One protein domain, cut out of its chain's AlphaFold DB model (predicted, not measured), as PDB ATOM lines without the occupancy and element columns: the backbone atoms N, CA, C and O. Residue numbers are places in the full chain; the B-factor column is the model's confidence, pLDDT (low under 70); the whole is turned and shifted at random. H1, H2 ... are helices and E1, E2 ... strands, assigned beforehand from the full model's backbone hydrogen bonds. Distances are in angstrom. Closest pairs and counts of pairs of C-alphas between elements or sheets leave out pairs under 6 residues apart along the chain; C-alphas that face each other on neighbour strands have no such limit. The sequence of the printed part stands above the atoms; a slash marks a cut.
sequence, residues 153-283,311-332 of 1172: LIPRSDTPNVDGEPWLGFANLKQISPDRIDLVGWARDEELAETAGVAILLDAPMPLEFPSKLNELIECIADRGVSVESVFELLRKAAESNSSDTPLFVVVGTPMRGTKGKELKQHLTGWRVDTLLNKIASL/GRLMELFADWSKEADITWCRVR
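AT A GLANCE: This is residues 153 to 283 and 311 to 332 of the 1172 residues of the protein "Thiamine biosynthesis protein ThiF" of Stieleria neptunia (UniProt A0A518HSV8). A single seven-stranded sheet curls like part of a barrel and folds back on itself, E1, E3 and E2 facing E5, E6 and E7 across the hinge E4. H2 and H1 pack on the outside of the curl, H2 over E4, and H3 is beyond them, off the sheet. The 153 printed residues include three named helices and seven named strands, in the order E1 E2 E3 E4 H1 H2 E5 E6 H3 E7; the class is mixed, helices and strands. The sheet, E1 E3 E2 E4 E5 E6 E7, is mixed. The whole is compact, with a radius of gyration of the C-alphas of 14.9 A and spans of 50 by 34 by 28 A.

IN THESE COORDINATES: E1 is residues 153 to 155, beginning at C-alpha 153 (149.927, 236.374, 188.097). E2, residues 167 to 177, measures 28.7 A; E3, residues 180 to 187, measures 20.7 A and bends by 54 degrees at residue 184. E4 is residues 196 to 201. H1 is residues 214 to 222; H2, residues 228 to 241, measures 20.3 A and begins at C-alpha 228 (131.115, 225.371, 199.549). E5, residues 248 to 255, measures 23.8 A; E6, residues 266 to 273, measures 21.7 A. H3, residues 311 to 323, measures 19.1 A. E7, residues 326 to 328, ends at C-alpha 328 (140.709, 236.231, 185.166).

HOW THE PARTS SIT: The sheet is strongly twisted. E2 and E4 are antiparallel, with N 171 and O 197 2.8 A apart, within hydrogen-bond range. The hairpin E2 and E3 has N 172 and O 185 at 2.9 A; E3 and the edge strand E1 are parallel, with N 154 and O 181 at 2.9 A. E4 and E5 are parallel, with N 251 and O 198 at 2.7 A; with H1 and H2 between them they form a strand-helix-strand unit with a right-handed crossover. The hairpin E5 and E6 has N 252 and O 269 at 2.8 A, and E6 and the edge strand E7 are antiparallel, with N 272 and O 327 at 2.8 A. H2 is on the sheet at a height of 8.7 A, along E4 at 14 degrees on the local plane; the closest C-alphas are those of Ala 196 and Ala 238, 5.5 A. H1 is on the sheet at a height of 9.9 A. H3 touches H1 with residues 318 to 323 alone, at a steep tilt of 63 degrees; the closest C-alphas are those of Asn 215 and Ser 321, 4.7 A. Every O i to N i+4 pair is within hydrogen-bond range in H1 and H2, and 8 of 9 in H3.

THE WHOLE: The C-alphas farthest apart, those of Gly 261 and Ser 282, are 50.3 A apart. Residues 284 to 310 are not printed, and C-alphas 283 and 311 are 13.3 A apart across the cut. The links E1 to E2 and E4 to H1 are long. The mean pLDDT of the printed part is 80.3; 28 residues are under 70, among them 257 to 263 and 275 to 283.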
ATOM      1  N   LEU A 153     149.484 237.209 186.984       90.75
ATOM      2  CA  LEU A 153     149.927 236.374 188.097       90.75
ATOM      3  C   LEU A 153     151.169 235.570 187.681       90.75
ATOM      4  O   LEU A 153     151.130 234.848 186.681       90.75
ATOM      5  N   ILE A 154     152.259 235.673 188.444       92.50
ATOM      6  CA  ILE A 154     153.483 234.883 188.230       92.50
ATOM      7  C   ILE A 154     153.737 233.975 189.440       92.50
ATOM      8  O   ILE A 154     154.178 234.461 190.485       92.50
ATOM      9  N   PRO A 155     153.493 232.662 189.323       92.38
ATOM     10  CA  PRO A 155     153.873 231.699 190.346       92.38
ATOM     11  C   PRO A 155     155.394 231.522 190.408       92.38
ATOM     12  O   PRO A 155     156.017 231.149 189.416       92.38
ATOM     13  N   ARG A 156     155.986 231.810 191.574       91.19
ATOM     14  CA  ARG A 156     157.432 231.696 191.850       91.19
ATOM     15  C   ARG A 156     157.790 230.465 192.678       91.19
ATOM     16  O   ARG A 156     158.923 230.005 192.598       91.19
ATOM     17  N   SER A 157     156.853 229.978 193.491       91.12
ATOM     18  CA  SER A 157     157.062 228.874 194.429       91.12
ATOM     19  C   SER A 157     156.359 227.609 193.954       91.12
ATOM     20  O   SER A 157     155.211 227.683 193.506       91.12
ATOM     21  N   ASP A 158     157.042 226.469 194.057       92.31
ATOM     22  CA  ASP A 158     156.487 225.154 193.727       92.31
ATOM     23  C   ASP A 158     155.242 224.868 194.578       92.31
ATOM     24  O   ASP A 158     155.125 225.324 195.718       92.31
ATOM     25  N   THR A 159     154.274 224.155 194.009       91.88
ATOM     26  CA  THR A 159     153.017 223.854 194.701       91.88
ATOM     27  C   THR A 159     153.202 222.830 195.823       91.88
ATOM     28  O   THR A 159     153.985 221.893 195.673       91.88
ATOM     29  N   PRO A 160     152.440 222.946 196.926       92.25
ATOM     30  CA  PRO A 160     152.258 221.868 197.887       92.25
ATOM     31  C   PRO A 160     151.842 220.557 197.214       92.25
ATOM     32  O   PRO A 160     151.112 220.561 196.221       92.25
ATOM     33  N   ASN A 161     152.273 219.435 197.791       87.19
ATOM     34  CA  ASN A 161     151.913 218.115 197.285       87.19
ATOM     35  C   ASN A 161     150.415 217.837 197.501       87.19
ATOM     36  O   ASN A 161     149.863 218.173 198.553       87.19
ATOM     37  N   VAL A 162     149.774 217.229 196.502       86.56
ATOM     38  CA  VAL A 162     148.347 216.875 196.511       86.56
ATOM     39  C   VAL A 162     148.240 215.364 196.341       86.56
ATOM     40  O   VAL A 162     148.394 214.853 195.234       86.56
ATOM     41  N   ASP A 163     148.004 214.659 197.447       79.06
ATOM     42  CA  ASP A 163     148.027 213.194 197.518       79.06
ATOM     43  C   ASP A 163     146.615 212.644 197.790       79.06
ATOM     44  O   ASP A 163     146.276 212.286 198.915       79.06
ATOM     45  N   GLY A 164     145.777 212.589 196.750       80.00
ATOM     46  CA  GLY A 164     144.450 211.953 196.794       80.00
ATOM     47  C   GLY A 164     143.332 212.737 197.497       80.00
ATOM     48  O   GLY A 164     142.213 212.238 197.554       80.00
ATOM     49  N   GLU A 165     143.619 213.937 198.010       86.56
ATOM     50  CA  GLU A 165     142.627 214.901 198.500       86.56
ATOM     51  C   GLU A 165     143.045 216.334 198.118       86.56
ATOM     52  O   GLU A 165     144.249 216.629 198.115       86.56
ATOM     53  N   PRO A 166     142.096 217.249 197.834       91.19
ATOM     54  CA  PRO A 166     142.408 218.644 197.543       91.19
ATOM     55  C   PRO A 166     143.172 219.351 198.673       91.19
ATOM     56  O   PRO A 166     142.796 219.294 199.844       91.19
ATOM     57  N   TRP A 167     144.217 220.100 198.322       93.81
ATOM     58  CA  TRP A 167     144.915 220.983 199.254       93.81
ATOM     59  C   TRP A 167     144.191 222.330 199.332       93.81
ATOM     60  O   TRP A 167     143.980 222.991 198.315       93.81
ATOM     61  N   LEU A 168     143.840 222.748 200.547       93.50
ATOM     62  CA  LEU A 168     143.145 224.001 200.835       93.50
ATOM     63  C   LEU A 168     144.034 224.905 201.688       93.50
ATOM     64  O   LEU A 168     144.608 224.454 202.682       93.50
ATOM     65  N   GLY A 169     144.143 226.175 201.309       93.38
ATOM     66  CA  GLY A 169     144.924 227.157 202.045       93.38
ATOM     67  C   GLY A 169     144.972 228.506 201.340       93.38
ATOM     68  O   GLY A 169     144.002 228.947 200.720       93.38
ATOM     69  N   PHE A 170     146.126 229.155 201.429       93.00
ATOM     70  CA  PHE A 170     146.365 230.508 200.955       93.00
ATOM     71  C   PHE A 170     147.633 230.585 200.105       93.00
ATOM     72  O   PHE A 170     148.633 229.913 200.365       93.00
ATOM     73  N   ALA A 171     147.581 231.429 199.083       92.88
ATOM     74  CA  ALA A 171     148.717 231.873 198.299       92.88
ATOM     75  C   ALA A 171     149.240 233.185 198.893       92.88
ATOM     76  O   ALA A 171     148.494 234.162 198.990       92.88
ATOM     77  N   ASN A 172     150.525 233.228 199.237       92.12
ATOM     78  CA  ASN A 172     151.186 234.463 199.649       92.12
ATOM     79  C   ASN A 172     151.531 235.266 198.398       92.12
ATOM     80  O   ASN A 172     152.349 234.832 197.577       92.12
ATOM     81  N   LEU A 173     150.890 236.421 198.243       90.69
ATOM     82  CA  LEU A 173     150.990 237.243 197.049       90.69
ATOM     83  C   LEU A 173     151.791 238.516 197.323       90.69
ATOM     84  O   LEU A 173     151.695 239.124 198.385       90.69
ATOM     85  N   LYS A 174     152.587 238.934 196.338       89.38
ATOM     86  CA  LYS A 174     153.375 240.166 196.382       89.38
ATOM     87  C   LYS A 174     153.082 241.017 195.154       89.38
ATOM     88  O   LYS A 174     153.388 240.612 194.031       89.38
ATOM     89  N   GLN A 175     152.529 242.209 195.358       87.31
ATOM     90  CA  GLN A 175     152.307 243.163 194.273       87.31
ATOM     91  C   GLN A 175     153.654 243.721 193.780       87.31
ATOM     92  O   GLN A 175     154.422 244.282 194.559       87.31
ATOM     93  N   ILE A 176     153.953 243.565 192.486       87.62
ATOM     94  CA  ILE A 176     155.209 244.037 191.870       87.62
ATOM     95  C   ILE A 176     154.992 245.327 191.071       87.62
ATOM     96  O   ILE A 176     155.842 246.214 191.069       87.62
ATOM     97  N   SER A 177     153.862 245.437 190.373       87.44
ATOM     98  CA  SER A 177     153.428 246.640 189.650       87.44
ATOM     99  C   SER A 177     151.896 246.679 189.610       87.44
ATOM    100  O   SER A 177     151.289 245.672 189.959       87.44
ATOM    101  N   PRO A 178     151.232 247.765 189.169       83.62
ATOM    102  CA  PRO A 178     149.763 247.825 189.128       83.62
ATOM    103  C   PRO A 178     149.094 246.646 188.398       83.62
ATOM    104  O   PRO A 178     148.033 246.190 188.807       83.62
ATOM    105  N   ASP A 179     149.762 246.095 187.379       86.75
ATOM    106  CA  ASP A 179     149.253 244.989 186.564       86.75
ATOM    107  C   ASP A 179     149.927 243.637 186.854       86.75
ATOM    108  O   ASP A 179     149.653 242.675 186.136       86.75
ATOM    109  N   ARG A 180     150.827 243.528 187.848       91.06
ATOM    110  CA  ARG A 180     151.576 242.291 188.139       91.06
ATOM    111  C   ARG A 180     151.605 241.945 189.623       91.06
ATOM    112  O   ARG A 180     152.063 242.738 190.448       91.06
ATOM    113  N   ILE A 181     151.267 240.691 189.906       91.19
ATOM    114  CA  ILE A 181     151.309 240.071 191.225       91.19
ATOM    115  C   ILE A 181     152.071 238.740 191.157       91.19
ATOM    116  O   ILE A 181     151.866 237.935 190.249       91.19
ATOM    117  N   ASP A 182     152.980 238.513 192.098       92.56
ATOM    118  CA  ASP A 182     153.773 237.285 192.171       92.56
ATOM    119  C   ASP A 182     153.278 236.421 193.337       92.56
ATOM    120  O   ASP A 182     153.124 236.919 194.451       92.56
ATOM    121  N   LEU A 183     153.064 235.126 193.099       93.25
ATOM    122  CA  LEU A 183     152.825 234.151 194.164       93.25
ATOM    123  C   LEU A 183     154.178 233.648 194.656       93.25
ATOM    124  O   LEU A 183     154.880 232.943 193.931       93.25
ATOM    125  N   VAL A 184     154.544 234.029 195.878       91.44
ATOM    126  CA  VAL A 184     155.879 233.807 196.461       91.44
ATOM    127  C   VAL A 184     155.917 232.693 197.510       91.44
ATOM    128  O   VAL A 184     157.000 232.274 197.902       91.44
ATOM    129  N   GLY A 185     154.763 232.175 197.938       92.06
ATOM    130  CA  GLY A 185     154.675 231.068 198.892       92.06
ATOM    131  C   GLY A 185     153.242 230.584 199.124       92.06
ATOM    132  O   GLY A 185     152.307 231.102 198.515       92.06
ATOM    133  N   TRP A 186     153.088 229.611 200.025       93.00
ATOM    134  CA  TRP A 186     151.820 228.953 200.356       93.00
ATOM    135  C   TRP A 186     151.671 228.820 201.876       93.00
ATOM    136  O   TRP A 186     152.661 228.562 202.557       93.00
ATOM    137  N   ALA A 187     150.454 228.954 202.400       90.50
ATOM    138  CA  ALA A 187     150.145 228.828 203.827       90.50
ATOM    139  C   ALA A 187     148.831 228.056 204.040       90.50
ATOM    140  O   ALA A 187     147.963 228.088 203.173       90.50
ATOM    141  N   ARG A 188     148.669 227.355 205.172       85.12
ATOM    142  CA  ARG A 188     147.403 226.679 205.537       85.12
ATOM    143  C   ARG A 188     146.607 227.434 206.607       85.12
ATOM    144  O   ARG A 188     145.422 227.640 206.397       85.12
ATOM    145  N   ASP A 189     147.248 227.869 207.696       67.50
ATOM    146  CA  ASP A 189     146.593 228.585 208.814       67.50
ATOM    147  C   ASP A 189     147.559 229.474 209.660       67.50
ATOM    148  O   ASP A 189     147.160 229.997 210.696       67.50
ATOM    149  N   GLU A 190     148.823 229.672 209.245       64.62
ATOM    150  CA  GLU A 190     149.846 230.492 209.946       64.62
ATOM    151  C   GLU A 190     150.118 231.833 209.228       64.62
ATOM    152  O   GLU A 190     149.728 231.961 208.069       64.62
ATOM    153  N   GLU A 191     150.770 232.797 209.918       65.31
ATOM    154  CA  GLU A 191     151.072 234.198 209.512       65.31
ATOM    155  C   GLU A 191     150.870 234.483 208.012       65.31
ATOM    156  O   GLU A 191     151.786 234.372 207.191       65.31
ATOM    157  N   LEU A 192     149.633 234.849 207.662       71.38
ATOM    158  CA  LEU A 192     149.265 235.262 206.314       71.38
ATOM    159  C   LEU A 192     150.080 236.498 205.921       71.38
ATOM    160  O   LEU A 192     150.281 237.414 206.719       71.38
ATOM    161  N   ALA A 193     150.555 236.524 204.675       72.81
ATOM    162  CA  ALA A 193     151.213 237.707 204.134       72.81
ATOM    163  C   ALA A 193     150.239 238.902 204.066       72.81
ATOM    164  O   ALA A 193     149.024 238.726 204.049       72.81
ATOM    165  N   GLU A 194     150.778 240.118 203.927       73.12
ATOM    166  CA  GLU A 194     149.998 241.363 203.773       73.12
ATOM    167  C   GLU A 194     148.971 241.302 202.622       73.12
ATOM    168  O   GLU A 194     147.963 242.006 202.631       73.12
ATOM    169  N   THR A 195     149.208 240.449 201.621       83.94
ATOM    170  CA  THR A 195     148.216 240.093 200.604       83.94
ATOM    171  C   THR A 195     148.113 238.574 200.487       83.94
ATOM    172  O   THR A 195     148.997 237.913 199.934       83.94
ATOM    173  N   ALA A 196     147.010 238.022 200.980       86.19
ATOM    174  CA  ALA A 196     146.662 236.615 200.876       86.19
ATOM    175  C   ALA A 196     145.612 236.395 199.777       86.19
ATOM    176  O   ALA A 196     144.571 237.058 199.728       86.19
ATOM    177  N   GLY A 197     145.880 235.444 198.885       89.75
ATOM    178  CA  GLY A 197     144.881 234.876 197.980       89.75
ATOM    179  C   GLY A 197     144.391 233.531 198.501       89.75
ATOM    180  O   GLY A 197     145.160 232.791 199.104       89.75
ATOM    181  N   VAL A 198     143.138 233.172 198.241       92.31
ATOM    182  CA  VAL A 198     142.649 231.807 198.471       92.31
ATOM    183  C   VAL A 198     143.344 230.864 197.496       92.31
ATOM    184  O   VAL A 198     143.431 231.170 196.310       92.31
ATOM    185  N   ALA A 199     143.836 229.725 197.976       94.38
ATOM    186  CA  ALA A 199     144.505 228.720 197.161       94.38
ATOM    187  C   ALA A 199     143.865 227.339 197.349       94.38
ATOM    188  O   ALA A 199     143.773 226.826 198.463       94.38
ATOM    189  N   ILE A 200     143.434 226.742 196.240       94.25
ATOM    190  CA  ILE A 200     142.748 225.447 196.198       94.25
ATOM    191  C   ILE A 200     143.443 224.591 195.142       94.25
ATOM    192  O   ILE A 200     143.334 224.869 193.953       94.25
ATOM    193  N   LEU A 201     144.182 223.562 195.546       93.31
ATOM    194  CA  LEU A 201     144.850 222.650 194.616       93.31
ATOM    195  C   LEU A 201     144.073 221.340 194.591       93.31
ATOM    196  O   LEU A 201     144.034 220.618 195.582       93.31
ATOM    197  N   LEU A 202     143.427 221.064 193.471       90.69
ATOM    198  CA  LEU A 202     142.559 219.908 193.292       90.69
ATOM    199  C   LEU A 202     143.393 218.663 192.955       90.69
ATOM    200  O   LEU A 202     144.509 218.759 192.441       90.69
ATOM    201  N   ASP A 203     142.838 217.486 193.219       87.06
ATOM    202  CA  ASP A 203     143.391 216.173 192.857       87.06
ATOM    203  C   ASP A 203     142.815 215.631 191.530       87.06
ATOM    204  O   ASP A 203     143.275 214.615 191.005       87.06
ATOM    205  N   ALA A 204     141.856 216.353 190.937       82.06
ATOM    206  CA  ALA A 204     141.204 216.029 189.673       82.06
ATOM    207  C   ALA A 204     141.217 217.217 188.682       82.06
ATOM    208  O   ALA A 204     141.163 218.381 189.098       82.06
ATOM    209  N   PRO A 205     141.264 216.968 187.356       76.12
ATOM    210  CA  PRO A 205     141.277 218.026 186.345       76.12
ATOM    211  C   PRO A 205     139.949 218.803 186.276       76.12
ATOM    212  O   PRO A 205     138.861 218.250 186.475       76.12
ATOM    213  N   MET A 206     140.022 220.096 185.941       74.75
ATOM    214  CA  MET A 206     138.856 220.949 185.652       74.75
ATOM    215  C   MET A 206     138.529 220.999 184.151       74.75
ATOM    216  O   MET A 206     139.395 220.694 183.328       74.75
ATOM    217  N   PRO A 207     137.289 221.361 183.764       64.31
ATOM    218  CA  PRO A 207     136.931 221.544 182.363       64.31
ATOM    219  C   PRO A 207     137.768 222.679 181.757       64.31
ATOM    220  O   PRO A 207     138.133 223.624 182.452       64.31
ATOM    221  N   LEU A 208     138.033 222.628 180.448       62.38
ATOM    222  CA  LEU A 208     138.842 223.628 179.727       62.38
ATOM    223  C   LEU A 208     138.153 225.003 179.564       62.38
ATOM    224  O   LEU A 208     138.588 225.850 178.786       62.38
ATOM    225  N   GLU A 209     137.050 225.221 180.268       66.69
ATOM    226  CA  GLU A 209     136.253 226.437 180.256       66.69
ATOM    227  C   GLU A 209     136.193 226.936 181.679       66.69
ATOM    228  O   GLU A 209     135.746 226.188 182.550       66.69
ATOM    229  N   PHE A 210     136.620 228.178 181.911       71.06
ATOM    230  CA  PHE A 210     136.480 228.733 183.243       71.06
ATOM    231  C   PHE A 210     135.385 229.800 183.359       71.06
ATOM    232  O   PHE A 210     135.084 230.495 182.383       71.06
ATOM    233  N   PRO A 211     134.792 229.931 184.555       79.38
ATOM    234  CA  PRO A 211     133.675 230.836 184.792       79.38
ATOM    235  C   PRO A 211     134.014 232.323 184.747       79.38
ATOM    236  O   PRO A 211     135.158 232.732 184.964       79.38
ATOM    237  N   SER A 212     132.990 233.144 184.512       80.69
ATOM    238  CA  SER A 212     133.042 234.606 184.696       80.69
ATOM    239  C   SER A 212     132.313 235.082 185.955       80.69
ATOM    240  O   SER A 212     132.441 236.248 186.328       80.69
ATOM    241  N   LYS A 213     131.562 234.190 186.607       86.19
ATOM    242  CA  LYS A 213     130.868 234.440 187.872       86.19
ATOM    243  C   LYS A 213     131.464 233.595 188.993       86.19
ATOM    244  O   LYS A 213     131.944 232.487 188.753       86.19
ATOM    245  N   LEU A 214     131.439 234.123 190.216       85.69
ATOM    246  CA  LEU A 214     132.022 233.438 191.368       85.69
ATOM    247  C   LEU A 214     131.260 232.155 191.735       85.69
ATOM    248  O   LEU A 214     131.901 231.154 192.043       85.69
ATOM    249  N   ASN A 215     129.924 232.151 191.666       87.44
ATOM    250  CA  ASN A 215     129.117 230.959 191.958       87.44
ATOM    251  C   ASN A 215     129.464 229.784 191.035       87.44
ATOM    252  O   ASN A 215     129.660 228.673 191.505       87.44
ATOM    253  N   GLU A 216     129.612 230.041 189.736       86.62
ATOM    254  CA  GLU A 216     129.985 229.029 188.747       86.62
ATOM    255  C   GLU A 216     131.382 228.442 189.045       86.62
ATOM    256  O   GLU A 216     131.614 227.249 188.842       86.62
ATOM    257  N   LEU A 217     132.322 229.255 189.557       87.69
ATOM    258  CA  LEU A 217     133.648 228.783 189.988       87.69
ATOM    259  C   LEU A 217     133.546 227.893 191.227       87.69
ATOM    260  O   LEU A 217     134.174 226.835 191.269       87.69
ATOM    261  N   ILE A 218     132.737 228.297 192.205       88.06
ATOM    262  CA  ILE A 218     132.486 227.521 193.422       88.06
ATOM    263  C   ILE A 218     131.819 226.185 193.083       88.06
ATOM    264  O   ILE A 218     132.256 225.159 193.590       88.06
ATOM    265  N   GLU A 219     130.822 226.168 192.195       87.50
ATOM    266  CA  GLU A 219     130.166 224.941 191.717       87.50
ATOM    267  C   GLU A 219     131.175 223.997 191.044       87.50
ATOM    268  O   GLU A 219     131.245 222.817 191.382       87.50
ATOM    269  N   CYS A 220     132.047 224.525 190.174       85.69
ATOM    270  CA  CYS A 220     133.096 223.725 189.536       85.69
ATOM    271  C   CYS A 220     134.095 223.122 190.541       85.69
ATOM    272  O   CYS A 220     134.618 222.026 190.314       85.69
ATOM    273  N   ILE A 221     134.402 223.847 191.618       88.75
ATOM    274  CA  ILE A 221     135.267 223.385 192.709       88.75
ATOM    275  C   ILE A 221     134.532 222.337 193.568       88.75
ATOM    276  O   ILE A 221     135.120 221.316 193.928       88.75
ATOM    277  N   ALA A 222     133.239 222.539 193.828       88.12
ATOM    278  CA  ALA A 222     132.398 221.642 194.617       88.12
ATOM    279  C   ALA A 222     132.193 220.271 193.966       88.12
ATOM    280  O   ALA A 222     132.292 219.250 194.648       88.12
ATOM    281  N   ASP A 223     132.047 220.230 192.639       86.19
ATOM    282  CA  ASP A 223     131.997 218.990 191.850       86.19
ATOM    283  C   ASP A 223     133.255 218.106 192.007       86.19
ATOM    284  O   ASP A 223     133.273 216.957 191.562       86.19
ATOM    285  N   ARG A 224     134.325 218.634 192.617       88.44
ATOM    286  CA  ARG A 224     135.628 217.977 192.819       88.44
ATOM    287  C   ARG A 224     135.969 217.774 194.296       88.44
ATOM    288  O   ARG A 224     137.136 217.684 194.656       88.44
ATOM    289  N   GLY A 225     134.951 217.695 195.152       85.50
ATOM    290  CA  GLY A 225     135.108 217.254 196.540       85.50
ATOM    291  C   GLY A 225     135.482 218.348 197.543       85.50
ATOM    292  O   GLY A 225     135.751 218.032 198.698       85.50
ATOM    293  N   VAL A 226     135.466 219.627 197.152       90.25
ATOM    294  CA  VAL A 226     135.689 220.756 198.072       90.25
ATOM    295  C   VAL A 226     134.349 221.373 198.469       90.25
ATOM    296  O   VAL A 226     133.613 221.868 197.623       90.25
ATOM    297  N   SER A 227     134.006 221.379 199.758       90.44
ATOM    298  CA  SER A 227     132.710 221.917 200.191       90.44
ATOM    299  C   SER A 227     132.606 223.437 199.983       90.44
ATOM    300  O   SER A 227     133.582 224.169 200.161       90.44
ATOM    301  N   VAL A 228     131.402 223.925 199.662       86.25
ATOM    302  CA  VAL A 228     131.115 225.371 199.549       86.25
ATOM    303  C   VAL A 228     131.450 226.104 200.854       86.25
ATOM    304  O   VAL A 228     131.989 227.209 200.816       86.25
ATOM    305  N   GLU A 229     131.209 225.458 201.999       84.56
ATOM    306  CA  GLU A 229     131.536 225.986 203.327       84.56
ATOM    307  C   GLU A 229     133.045 226.197 203.510       84.56
ATOM    308  O   GLU A 229     133.470 227.238 204.007       84.56
ATOM    309  N   SER A 230     133.873 225.269 203.022       87.44
ATOM    310  CA  SER A 230     135.332 225.418 203.052       87.44
ATOM    311  C   SER A 230     135.812 226.595 202.200       87.44
ATOM    312  O   SER A 230     136.697 227.338 202.623       87.44
ATOM    313  N   VAL A 231     135.230 226.796 201.011       87.06
ATOM    314  CA  VAL A 231     135.584 227.932 200.143       87.06
ATOM    315  C   VAL A 231     135.175 229.259 200.787       87.06
ATOM    316  O   VAL A 231     135.951 230.214 200.755       87.06
ATOM    317  N   PHE A 232     133.995 229.313 201.411       85.31
ATOM    318  CA  PHE A 232     133.525 230.483 202.152       85.31
ATOM    319  C   PHE A 232     134.481 230.871 203.287       85.31
ATOM    320  O   PHE A 232     134.900 232.025 203.359       85.31
ATOM    321  N   GLU A 233     134.891 229.913 204.125       82.94
ATOM    322  CA  GLU A 233     135.806 230.185 205.243       82.94
ATOM    323  C   GLU A 233     137.183 230.679 204.780       82.94
ATOM    324  O   GLU A 233     137.752 231.586 205.392       82.94
ATOM    325  N   LEU A 234     137.714 230.144 203.674       87.38
ATOM    326  CA  LEU A 234     138.965 230.637 203.090       87.38
ATOM    327  C   LEU A 234     138.821 232.070 202.567       87.38
ATOM    328  O   LEU A 234     139.679 232.910 202.837       87.38
ATOM    329  N   LEU A 235     137.737 232.373 201.842       83.94
ATOM    330  CA  LEU A 235     137.476 233.722 201.329       83.94
ATOM    331  C   LEU A 235     137.310 234.729 202.475       83.94
ATOM    332  O   LEU A 235     137.857 235.828 202.392       83.94
ATOM    333  N   ARG A 236     136.611 234.345 203.553       80.31
ATOM    334  CA  ARG A 236     136.430 235.165 204.759       80.31
ATOM    335  C   ARG A 236     137.767 235.470 205.434       80.31
ATOM    336  O   ARG A 236     138.097 236.636 205.623       80.31
ATOM    337  N   LYS A 237     138.573 234.442 205.721       80.31
ATOM    338  CA  LYS A 237     139.903 234.604 206.337       80.31
ATOM    339  C   LYS A 237     140.849 235.453 205.480       80.31
ATOM    340  O   LYS A 237     141.547 236.316 206.004       80.31
ATOM    341  N   ALA A 238     140.867 235.248 204.160       81.88
ATOM    342  CA  ALA A 238     141.686 236.059 203.256       81.88
ATOM    343  C   ALA A 238     141.226 237.529 203.227       81.88
ATOM    344  O   ALA A 238     142.057 238.432 203.163       81.88
ATOM    345  N   ALA A 239     139.917 237.781 203.318       78.75
ATOM    346  CA  ALA A 239     139.369 239.130 203.402       78.75
ATOM    347  C   ALA A 239     139.712 239.849 204.719       78.75
ATOM    348  O   ALA A 239     139.937 241.052 204.695       78.75
ATOM    349  N   GLU A 240     139.778 239.128 205.843       76.12
ATOM    350  CA  GLU A 240     140.184 239.674 207.152       76.12
ATOM    351  C   GLU A 240     141.669 240.050 207.204       76.12
ATOM    352  O   GLU A 240     142.046 241.006 207.880       76.12
ATOM    353  N   SER A 241     142.509 239.296 206.492       75.38
ATOM    354  CA  SER A 241     143.956 239.523 206.445       75.38
ATOM    355  C   SER A 241     144.367 240.641 205.485       75.38
ATOM    356  O   SER A 241     145.422 241.245 205.670       75.38
ATOM    357  N   ASN A 242     143.574 240.896 204.443       78.50
ATOM    358  CA  ASN A 242     143.874 241.903 203.427       78.50
ATOM    359  C   ASN A 242     143.353 243.288 203.853       78.50
ATOM    360  O   ASN A 242     142.333 243.411 204.528       78.50
ATOM    361  N   SER A 243     144.014 244.364 203.417       71.50
ATOM    362  CA  SER A 243     143.482 245.721 203.614       71.50
ATOM    363  C   SER A 243     142.194 245.941 202.806       71.50
ATOM    364  O   SER A 243     142.010 245.342 201.744       71.50
ATOM    365  N   SER A 244     141.312 246.832 203.277       64.44
ATOM    366  CA  SER A 244     139.963 247.051 202.712       64.44
ATOM    367  C   SER A 244     139.933 247.411 201.222       64.44
ATOM    368  O   SER A 244     138.933 247.164 200.549       64.44
ATOM    369  N   ASP A 245     141.026 247.974 200.708       66.56
ATOM    370  CA  ASP A 245     141.149 248.435 199.323       66.56
ATOM    371  C   ASP A 245     141.834 247.399 198.407       66.56
ATOM    372  O   ASP A 245     141.959 247.622 197.199       66.56
ATOM    373  N   THR A 246     142.272 246.256 198.950       69.94
ATOM    374  CA  THR A 246     142.989 245.220 198.195       69.94
ATOM    375  C   THR A 246     142.008 244.218 197.576       69.94
ATOM    376  O   THR A 246     141.189 243.634 198.290       69.94
ATOM    377  N   PRO A 247     142.061 243.973 196.253       75.12
ATOM    378  CA  PRO A 247     141.214 242.974 195.617       75.12
ATOM    379  C   PRO A 247     141.548 241.563 196.108       75.12
ATOM    380  O   PRO A 247     142.710 241.223 196.328       75.12
ATOM    381  N   LEU A 248     140.523 240.722 196.235       83.88
ATOM    382  CA  LEU A 248     140.692 239.337 196.657       83.88
ATOM    383  C   LEU A 248     141.101 238.472 195.460       83.88
ATOM    384  O   LEU A 248     140.589 238.643 194.351       83.88
ATOM    385  N   PHE A 249     142.002 237.521 195.684       89.31
ATOM    386  CA  PHE A 249     142.457 236.592 194.653       89.31
ATOM    387  C   PHE A 249     142.066 235.160 194.998       89.31
ATOM    388  O   PHE A 249     142.148 234.756 196.154       89.31
ATOM    389  N   VAL A 250     141.691 234.387 193.983       91.56
ATOM    390  CA  VAL A 250     141.467 232.941 194.086       91.56
ATOM    391  C   VAL A 250     142.399 232.257 193.099       91.56
ATOM    392  O   VAL A 250     142.375 232.577 191.913       91.56
ATOM    393  N   VAL A 251     143.232 231.341 193.577       92.88
ATOM    394  CA  VAL A 251     144.164 230.533 192.790       92.88
ATOM    395  C   VAL A 251     143.713 229.082 192.870       92.88
ATOM    396  O   VAL A 251     143.623 228.517 193.957       92.88
ATOM    397  N   VAL A 252     143.441 228.472 191.719       91.25
ATOM    398  CA  VAL A 252     143.067 227.059 191.625       91.25
ATOM    399  C   VAL A 252     144.140 226.294 190.865       91.25
ATOM    400  O   VAL A 252     144.511 226.673 189.754       91.25
ATOM    401  N   GLY A 253     144.648 225.223 191.471       89.75
ATOM    402  CA  GLY A 253     145.542 224.256 190.844       89.75
ATOM    403  C   GLY A 253     144.780 223.018 190.394       89.75
ATOM    404  O   GLY A 253     143.897 222.553 191.111       89.75
ATOM    405  N   THR A 254     145.113 222.479 189.222       86.00
ATOM    406  CA  THR A 254     144.611 221.165 188.782       86.00
ATOM    407  C   THR A 254     145.732 220.277 188.243       86.00
ATOM    408  O   THR A 254     146.640 220.786 187.581       86.00
ATOM    409  N   PRO A 255     145.697 218.950 188.455       80.50
ATOM    410  CA  PRO A 255     146.737 218.057 187.970       80.50
ATOM    411  C   PRO A 255     146.567 217.861 186.461       80.50
ATOM    412  O   PRO A 255     145.614 217.224 186.013       80.50
ATOM    413  N   MET A 256     147.483 218.425 185.666       71.25
ATOM    414  CA  MET A 256     147.409 218.358 184.200       71.25
ATOM    415  C   MET A 256     148.456 217.420 183.596       71.25
ATOM    416  O   MET A 256     148.037 216.370 183.130       71.25
ATOM    417  N   ARG A 257     149.768 217.747 183.610       60.50
ATOM    418  CA  ARG A 257     150.950 216.860 183.369       60.50
ATOM    419  C   ARG A 257     152.259 217.572 183.759       60.50
ATOM    420  O   ARG A 257     152.338 218.789 183.641       60.50
ATOM    421  N   GLY A 258     153.281 216.834 184.205       55.56
ATOM    422  CA  GLY A 258     154.629 217.353 184.486       55.56
ATOM    423  C   GLY A 258     155.543 217.433 183.253       55.56
ATOM    424  O   GLY A 258     155.325 216.761 182.247       55.56
ATOM    425  N   THR A 259     156.595 218.254 183.333       49.38
ATOM    426  CA  THR A 259     157.570 218.507 182.248       49.38
ATOM    427  C   THR A 259     158.690 217.460 182.156       49.38
ATOM    428  O   THR A 259     159.423 217.413 181.167       49.38
ATOM    429  N   LYS A 260     158.811 216.579 183.157       45.81
ATOM    430  CA  LYS A 260     159.771 215.467 183.222       45.81
ATOM    431  C   LYS A 260     159.142 214.267 183.927       45.81
ATOM    432  O   LYS A 260     158.865 214.329 185.118       45.81
ATOM    433  N   GLY A 261     159.009 213.148 183.220       48.41
ATOM    434  CA  GLY A 261     158.487 211.913 183.807       48.41
ATOM    435  C   GLY A 261     156.970 211.950 183.992       48.41
ATOM    436  O   GLY A 261     156.344 212.999 183.993       48.41
ATOM    437  N   LYS A 262     156.361 210.774 184.088       52.66
ATOM    438  CA  LYS A 262     154.911 210.527 184.011       52.66
ATOM    439  C   LYS A 262     154.063 211.159 185.140       52.66
ATOM    440  O   LYS A 262     152.889 210.828 185.249       52.66
ATOM    441  N   GLU A 263     154.639 212.006 185.988       67.94
ATOM    442  CA  GLU A 263     154.000 212.558 187.183       67.94
ATOM    443  C   GLU A 263     153.224 213.840 186.844       67.94
ATOM    444  O   GLU A 263     153.735 214.732 186.164       67.94
ATOM    445  N   LEU A 264     151.965 213.929 187.277       74.31
ATOM    446  CA  LEU A 264     151.133 215.110 187.054       74.31
ATOM    447  C   LEU A 264     151.574 216.234 187.999       74.31
ATOM    448  O   LEU A 264     151.780 216.000 189.186       74.31
ATOM    449  N   LYS A 265     151.714 217.456 187.475       82.56
ATOM    450  CA  LYS A 265     151.972 218.664 188.272       82.56
ATOM    451  C   LYS A 265     150.765 219.592 188.209       82.56
ATOM    452  O   LYS A 265     149.985 219.542 187.252       82.56
ATOM    453  N   GLN A 266     150.621 220.420 189.238       86.44
ATOM    454  CA  GLN A 266     149.516 221.364 189.365       86.44
ATOM    455  C   GLN A 266     149.655 222.480 188.330       86.44
ATOM    456  O   GLN A 266     150.662 223.182 188.315       86.44
ATOM    457  N   HIS A 267     148.656 222.663 187.475       83.69
ATOM    458  CA  HIS A 267     148.514 223.811 186.590       83.69
ATOM    459  C   HIS A 267     147.676 224.886 187.282       83.69
ATOM    460  O   HIS A 267     146.546 224.610 187.687       83.69
ATOM    461  N   LEU A 268     148.224 226.094 187.417       87.69
ATOM    462  CA  LEU A 268     147.612 227.167 188.196       87.69
ATOM    463  C   LEU A 268     146.783 228.108 187.319       87.69
ATOM    464  O   LEU A 268     147.262 228.633 186.316       87.69
ATOM    465  N   THR A 269     145.556 228.381 187.753       87.62
ATOM    466  CA  THR A 269     144.679 229.428 187.211       87.62
ATOM    467  C   THR A 269     144.309 230.396 188.328       87.62
ATOM    468  O   THR A 269     144.190 229.990 189.479       87.62
ATOM    469  N   GLY A 270     144.167 231.685 188.013       89.69
ATOM    470  CA  GLY A 270     143.864 232.711 189.007       89.69
ATOM    471  C   GLY A 270     142.709 233.615 188.594       89.69
ATOM    472  O   GLY A 270     142.563 233.938 187.415       89.69
ATOM    473  N   TRP A 271     141.946 234.087 189.575       90.06
ATOM    474  CA  TRP A 271     140.903 235.097 189.421       90.06
ATOM    475  C   TRP A 271     141.113 236.230 190.415       90.06
ATOM    476  O   TRP A 271     141.476 236.002 191.567       90.06
ATOM    477  N   ARG A 272     140.845 237.449 189.958       88.69
ATOM    478  CA  ARG A 272     140.593 238.622 190.782       88.69
ATOM    479  C   ARG A 272     139.091 238.713 191.011       88.69
ATOM    480  O   ARG A 272     138.322 238.767 190.050       88.69
ATOM    481  N   VAL A 273     138.687 238.748 192.267       83.94
ATOM    482  CA  VAL A 273     137.307 239.006 192.667       83.94
ATOM    483  C   VAL A 273     137.195 240.506 192.921       83.94
ATOM    484  O   VAL A 273     137.917 241.050 193.762       83.94
ATOM    485  N   ASP A 274     136.347 241.188 192.152       70.12
ATOM    486  CA  ASP A 274     136.145 242.625 192.326       70.12
ATOM    487  C   ASP A 274     135.426 242.877 193.666       70.12
ATOM    488  O   ASP A 274     134.499 242.162 194.059       70.12
ATOM    489  N   THR A 275     135.918 243.853 194.425       59.72
ATOM    490  CA  THR A 275     135.570 244.033 195.836       59.72
ATOM    491  C   THR A 275     134.137 244.519 196.023       59.72
ATOM    492  O   THR A 275     133.767 245.624 195.633       59.72
ATOM    493  N   LEU A 276     133.344 243.718 196.740       53.25
ATOM    494  CA  LEU A 276     132.122 244.169 197.413       53.25
ATOM    495  C   LEU A 276     132.145 243.809 198.908       53.25
ATOM    496  O   LEU A 276     131.123 243.514 199.522       53.25
ATOM    497  N   LEU A 277     133.334 243.851 199.514       51.03
ATOM    498  CA  LEU A 277     133.557 243.520 200.925       51.03
ATOM    499  C   LEU A 277     133.045 244.580 201.915       51.03
ATOM    500  O   LEU A 277     133.006 244.305 203.109       51.03
ATOM    501  N   ASN A 278     132.514 245.718 201.449       47.28
ATOM    502  CA  ASN A 278     131.750 246.624 202.315       47.28
ATOM    503  C   ASN A 278     130.393 246.039 202.756       47.28
ATOM    504  O   ASN A 278     129.841 246.526 203.734       47.28
ATOM    505  N   LYS A 279     129.857 245.004 202.082       48.28
ATOM    506  CA  LYS A 279     128.621 244.314 202.517       48.28
ATOM    507  C   LYS A 279     128.862 243.119 203.443       48.28
ATOM    508  O   LYS A 279     127.945 242.739 204.160       48.28
ATOM    509  N   ILE A 280     130.054 242.516 203.422       50.41
ATOM    510  CA  ILE A 280     130.365 241.330 204.241       50.41
ATOM    511  C   ILE A 280     131.052 241.736 205.550       50.41
ATOM    512  O   ILE A 280     130.673 241.235 206.602       50.41
ATOM    513  N   ALA A 281     131.935 242.741 205.538       46.41
ATOM    514  CA  ALA A 281     132.452 243.328 206.778       46.41
ATOM    515  C   ALA A 281     131.348 244.020 207.613       46.41
ATOM    516  O   ALA A 281     131.434 244.071 208.837       46.41
ATOM    517  N   SER A 282     130.266 244.501 206.979       47.97
ATOM    518  CA  SER A 282     129.080 244.998 207.694       47.97
ATOM    519  C   SER A 282     128.198 243.891 208.282       47.97
ATOM    520  O   SER A 282     127.376 244.191 209.139       47.97
ATOM    521  N   LEU A 283     128.338 242.632 207.844       49.72
ATOM    522  CA  LEU A 283     127.572 241.514 208.407       49.72
ATOM    523  C   LEU A 283     128.119 241.087 209.776       49.72
ATOM    524  O   LEU A 283     127.331 240.738 210.645       49.72
ATOM    525  N   GLY A 311     123.875 229.271 208.765       66.62
ATOM    526  CA  GLY A 311     122.917 229.068 207.675       66.62
ATOM    527  C   GLY A 311     122.549 230.371 206.959       66.62
ATOM    528  O   GLY A 311     122.616 230.444 205.732       66.62
ATOM    529  N   ARG A 312     122.262 231.441 207.712       68.25
ATOM    530  CA  ARG A 312     121.921 232.759 207.147       68.25
ATOM    531  C   ARG A 312     123.096 233.446 206.441       68.25
ATOM    532  O   ARG A 312     122.903 234.077 205.403       68.25
ATOM    533  N   LEU A 313     124.314 233.324 206.974       68.06
ATOM    534  CA  LEU A 313     125.534 233.813 206.317       68.06
ATOM    535  C   LEU A 313     125.811 233.063 205.009       68.06
ATOM    536  O   LEU A 313     126.174 233.687 204.015       68.06
ATOM    537  N   MET A 314     125.572 231.750 204.989       72.75
ATOM    538  CA  MET A 314     125.698 230.936 203.779       72.75
ATOM    539  C   MET A 314     124.661 231.299 202.713       72.75
ATOM    540  O   MET A 314     125.010 231.344 201.535       72.75
ATOM    541  N   GLU A 315     123.418 231.619 203.089       72.31
ATOM    542  CA  GLU A 315     122.407 232.129 202.146       72.31
ATOM    543  C   GLU A 315     122.836 233.463 201.519       72.31
ATOM    544  O   GLU A 315     122.784 233.629 200.298       72.31
ATOM    545  N   LEU A 316     123.338 234.397 202.334       73.44
ATOM    546  CA  LEU A 316     123.842 235.690 201.859       73.44
ATOM    547  C   LEU A 316     125.064 235.538 200.948       73.44
ATOM    548  O   LEU A 316     125.172 236.230 199.933       73.44
ATOM    549  N   PHE A 317     125.974 234.624 201.287       78.00
ATOM    550  CA  PHE A 317     127.116 234.284 200.447       78.00
ATOM    551  C   PHE A 317     126.677 233.665 199.116       78.00
ATOM    552  O   PHE A 317     127.177 234.063 198.062       78.00
ATOM    553  N   ALA A 318     125.712 232.741 199.144       75.50
ATOM    554  CA  ALA A 318     125.170 232.116 197.945       75.50
ATOM    555  C   ALA A 318     124.550 233.158 197.001       75.50
ATOM    556  O   ALA A 318     124.823 233.124 195.801       75.50
ATOM    557  N   ASP A 319     123.784 234.119 197.517       76.50
ATOM    558  CA  ASP A 319     123.194 235.178 196.693       76.50
ATOM    559  C   ASP A 319     124.229 236.179 196.173       76.50
ATOM    560  O   ASP A 319     124.209 236.522 194.990       76.50
ATOM    561  N   TRP A 320     125.197 236.581 197.002       80.12
ATOM    562  CA  TRP A 320     126.294 237.441 196.557       80.12
ATOM    563  C   TRP A 320     127.141 236.778 195.465       80.12
ATOM    564  O   TRP A 320     127.451 237.414 194.456       80.12
ATOM    565  N   SER A 321     127.484 235.496 195.625       80.31
ATOM    566  CA  SER A 321     128.339 234.775 194.677       80.31
ATOM    567  C   SER A 321     127.737 234.681 193.268       80.31
ATOM    568  O   SER A 321     128.488 234.652 192.292       80.31
ATOM    569  N   LYS A 322     126.398 234.682 193.138       82.94
ATOM    570  CA  LYS A 322     125.686 234.700 191.843       82.94
ATOM    571  C   LYS A 322     125.836 236.035 191.116       82.94
ATOM    572  O   LYS A 322     125.882 236.076 189.887       82.94
ATOM    573  N   GLU A 323     125.890 237.135 191.864       79.56
ATOM    574  CA  GLU A 323     126.030 238.476 191.293       79.56
ATOM    575  C   GLU A 323     127.501 238.857 191.063       79.56
ATOM    576  O   GLU A 323     127.793 239.574 190.102       79.56
ATOM    577  N   ALA A 324     128.422 238.330 191.879       79.00
ATOM    578  CA  ALA A 324     129.844 238.659 191.865       79.00
ATOM    579  C   ALA A 324     130.541 238.284 190.544       79.00
ATOM    580  O   ALA A 324     130.692 237.110 190.191       79.00
ATOM    581  N   ASP A 325     131.011 239.311 189.834       82.25
ATOM    582  CA  ASP A 325     131.892 239.160 188.680       82.25
ATOM    583  C   ASP A 325     133.315 238.811 189.127       82.25
ATOM    584  O   ASP A 325     133.872 239.416 190.050       82.25
ATOM    585  N   ILE A 326     133.925 237.851 188.432       87.06
ATOM    586  CA  ILE A 326     135.338 237.513 188.597       87.06
ATOM    587  C   ILE A 326     136.097 237.803 187.309       87.06
ATOM    588  O   ILE A 326     135.693 237.434 186.205       87.06
ATOM    589  N   THR A 327     137.241 238.464 187.449       86.69
ATOM    590  CA  THR A 327     138.125 238.773 186.329       86.69
ATOM    591  C   THR A 327     139.315 237.831 186.352       86.69
ATOM    592  O   THR A 327     140.013 237.712 187.350       86.69
ATOM    593  N   TRP A 328     139.608 237.184 185.234       85.75
ATOM    594  CA  TRP A 328     140.709 236.231 185.166       85.75
ATOM    595  C   TRP A 328     142.072 236.901 185.240       85.75
ATOM    596  O   TRP A 328     142.330 237.888 184.548       85.75
ATOM    597  N   CYS A 329     142.991 236.295 185.970       86.88
ATOM    598  CA  CYS A 329     144.393 236.661 185.924       86.88
ATOM    599  C   CYS A 329     145.064 235.976 184.729       86.88
ATOM    600  O   CYS A 329     144.821 234.807 184.433       86.88
ATOM    601  N   ARG A 330     145.958 236.694 184.045       87.12
ATOM    602  CA  ARG A 330     146.875 236.050 183.094       87.12
ATOM    603  C   ARG A 330     147.926 235.325 183.922       87.12
ATOM    604  O   ARG A 330     148.645 235.993 184.649       87.12
ATOM    605  N   VAL A 331     148.030 234.005 183.828       85.38
ATOM    606  CA  VAL A 331     149.061 233.255 184.561       85.38
ATOM    607  C   VAL A 331     150.258 233.003 183.649       85.38
ATOM    608  O   VAL A 331     150.099 232.555 182.514       85.38
ATOM    609  N   ARG A 332     151.467 233.317 184.123       86.50
ATOM    610  CA  ARG A 332     152.725 232.934 183.465       86.50
ATOM    611  C   ARG A 332     153.601 232.182 184.452       86.50
ATOM    612  O   ARG A 332     154.033 232.760 185.440       86.50
TER     613      ARG A 332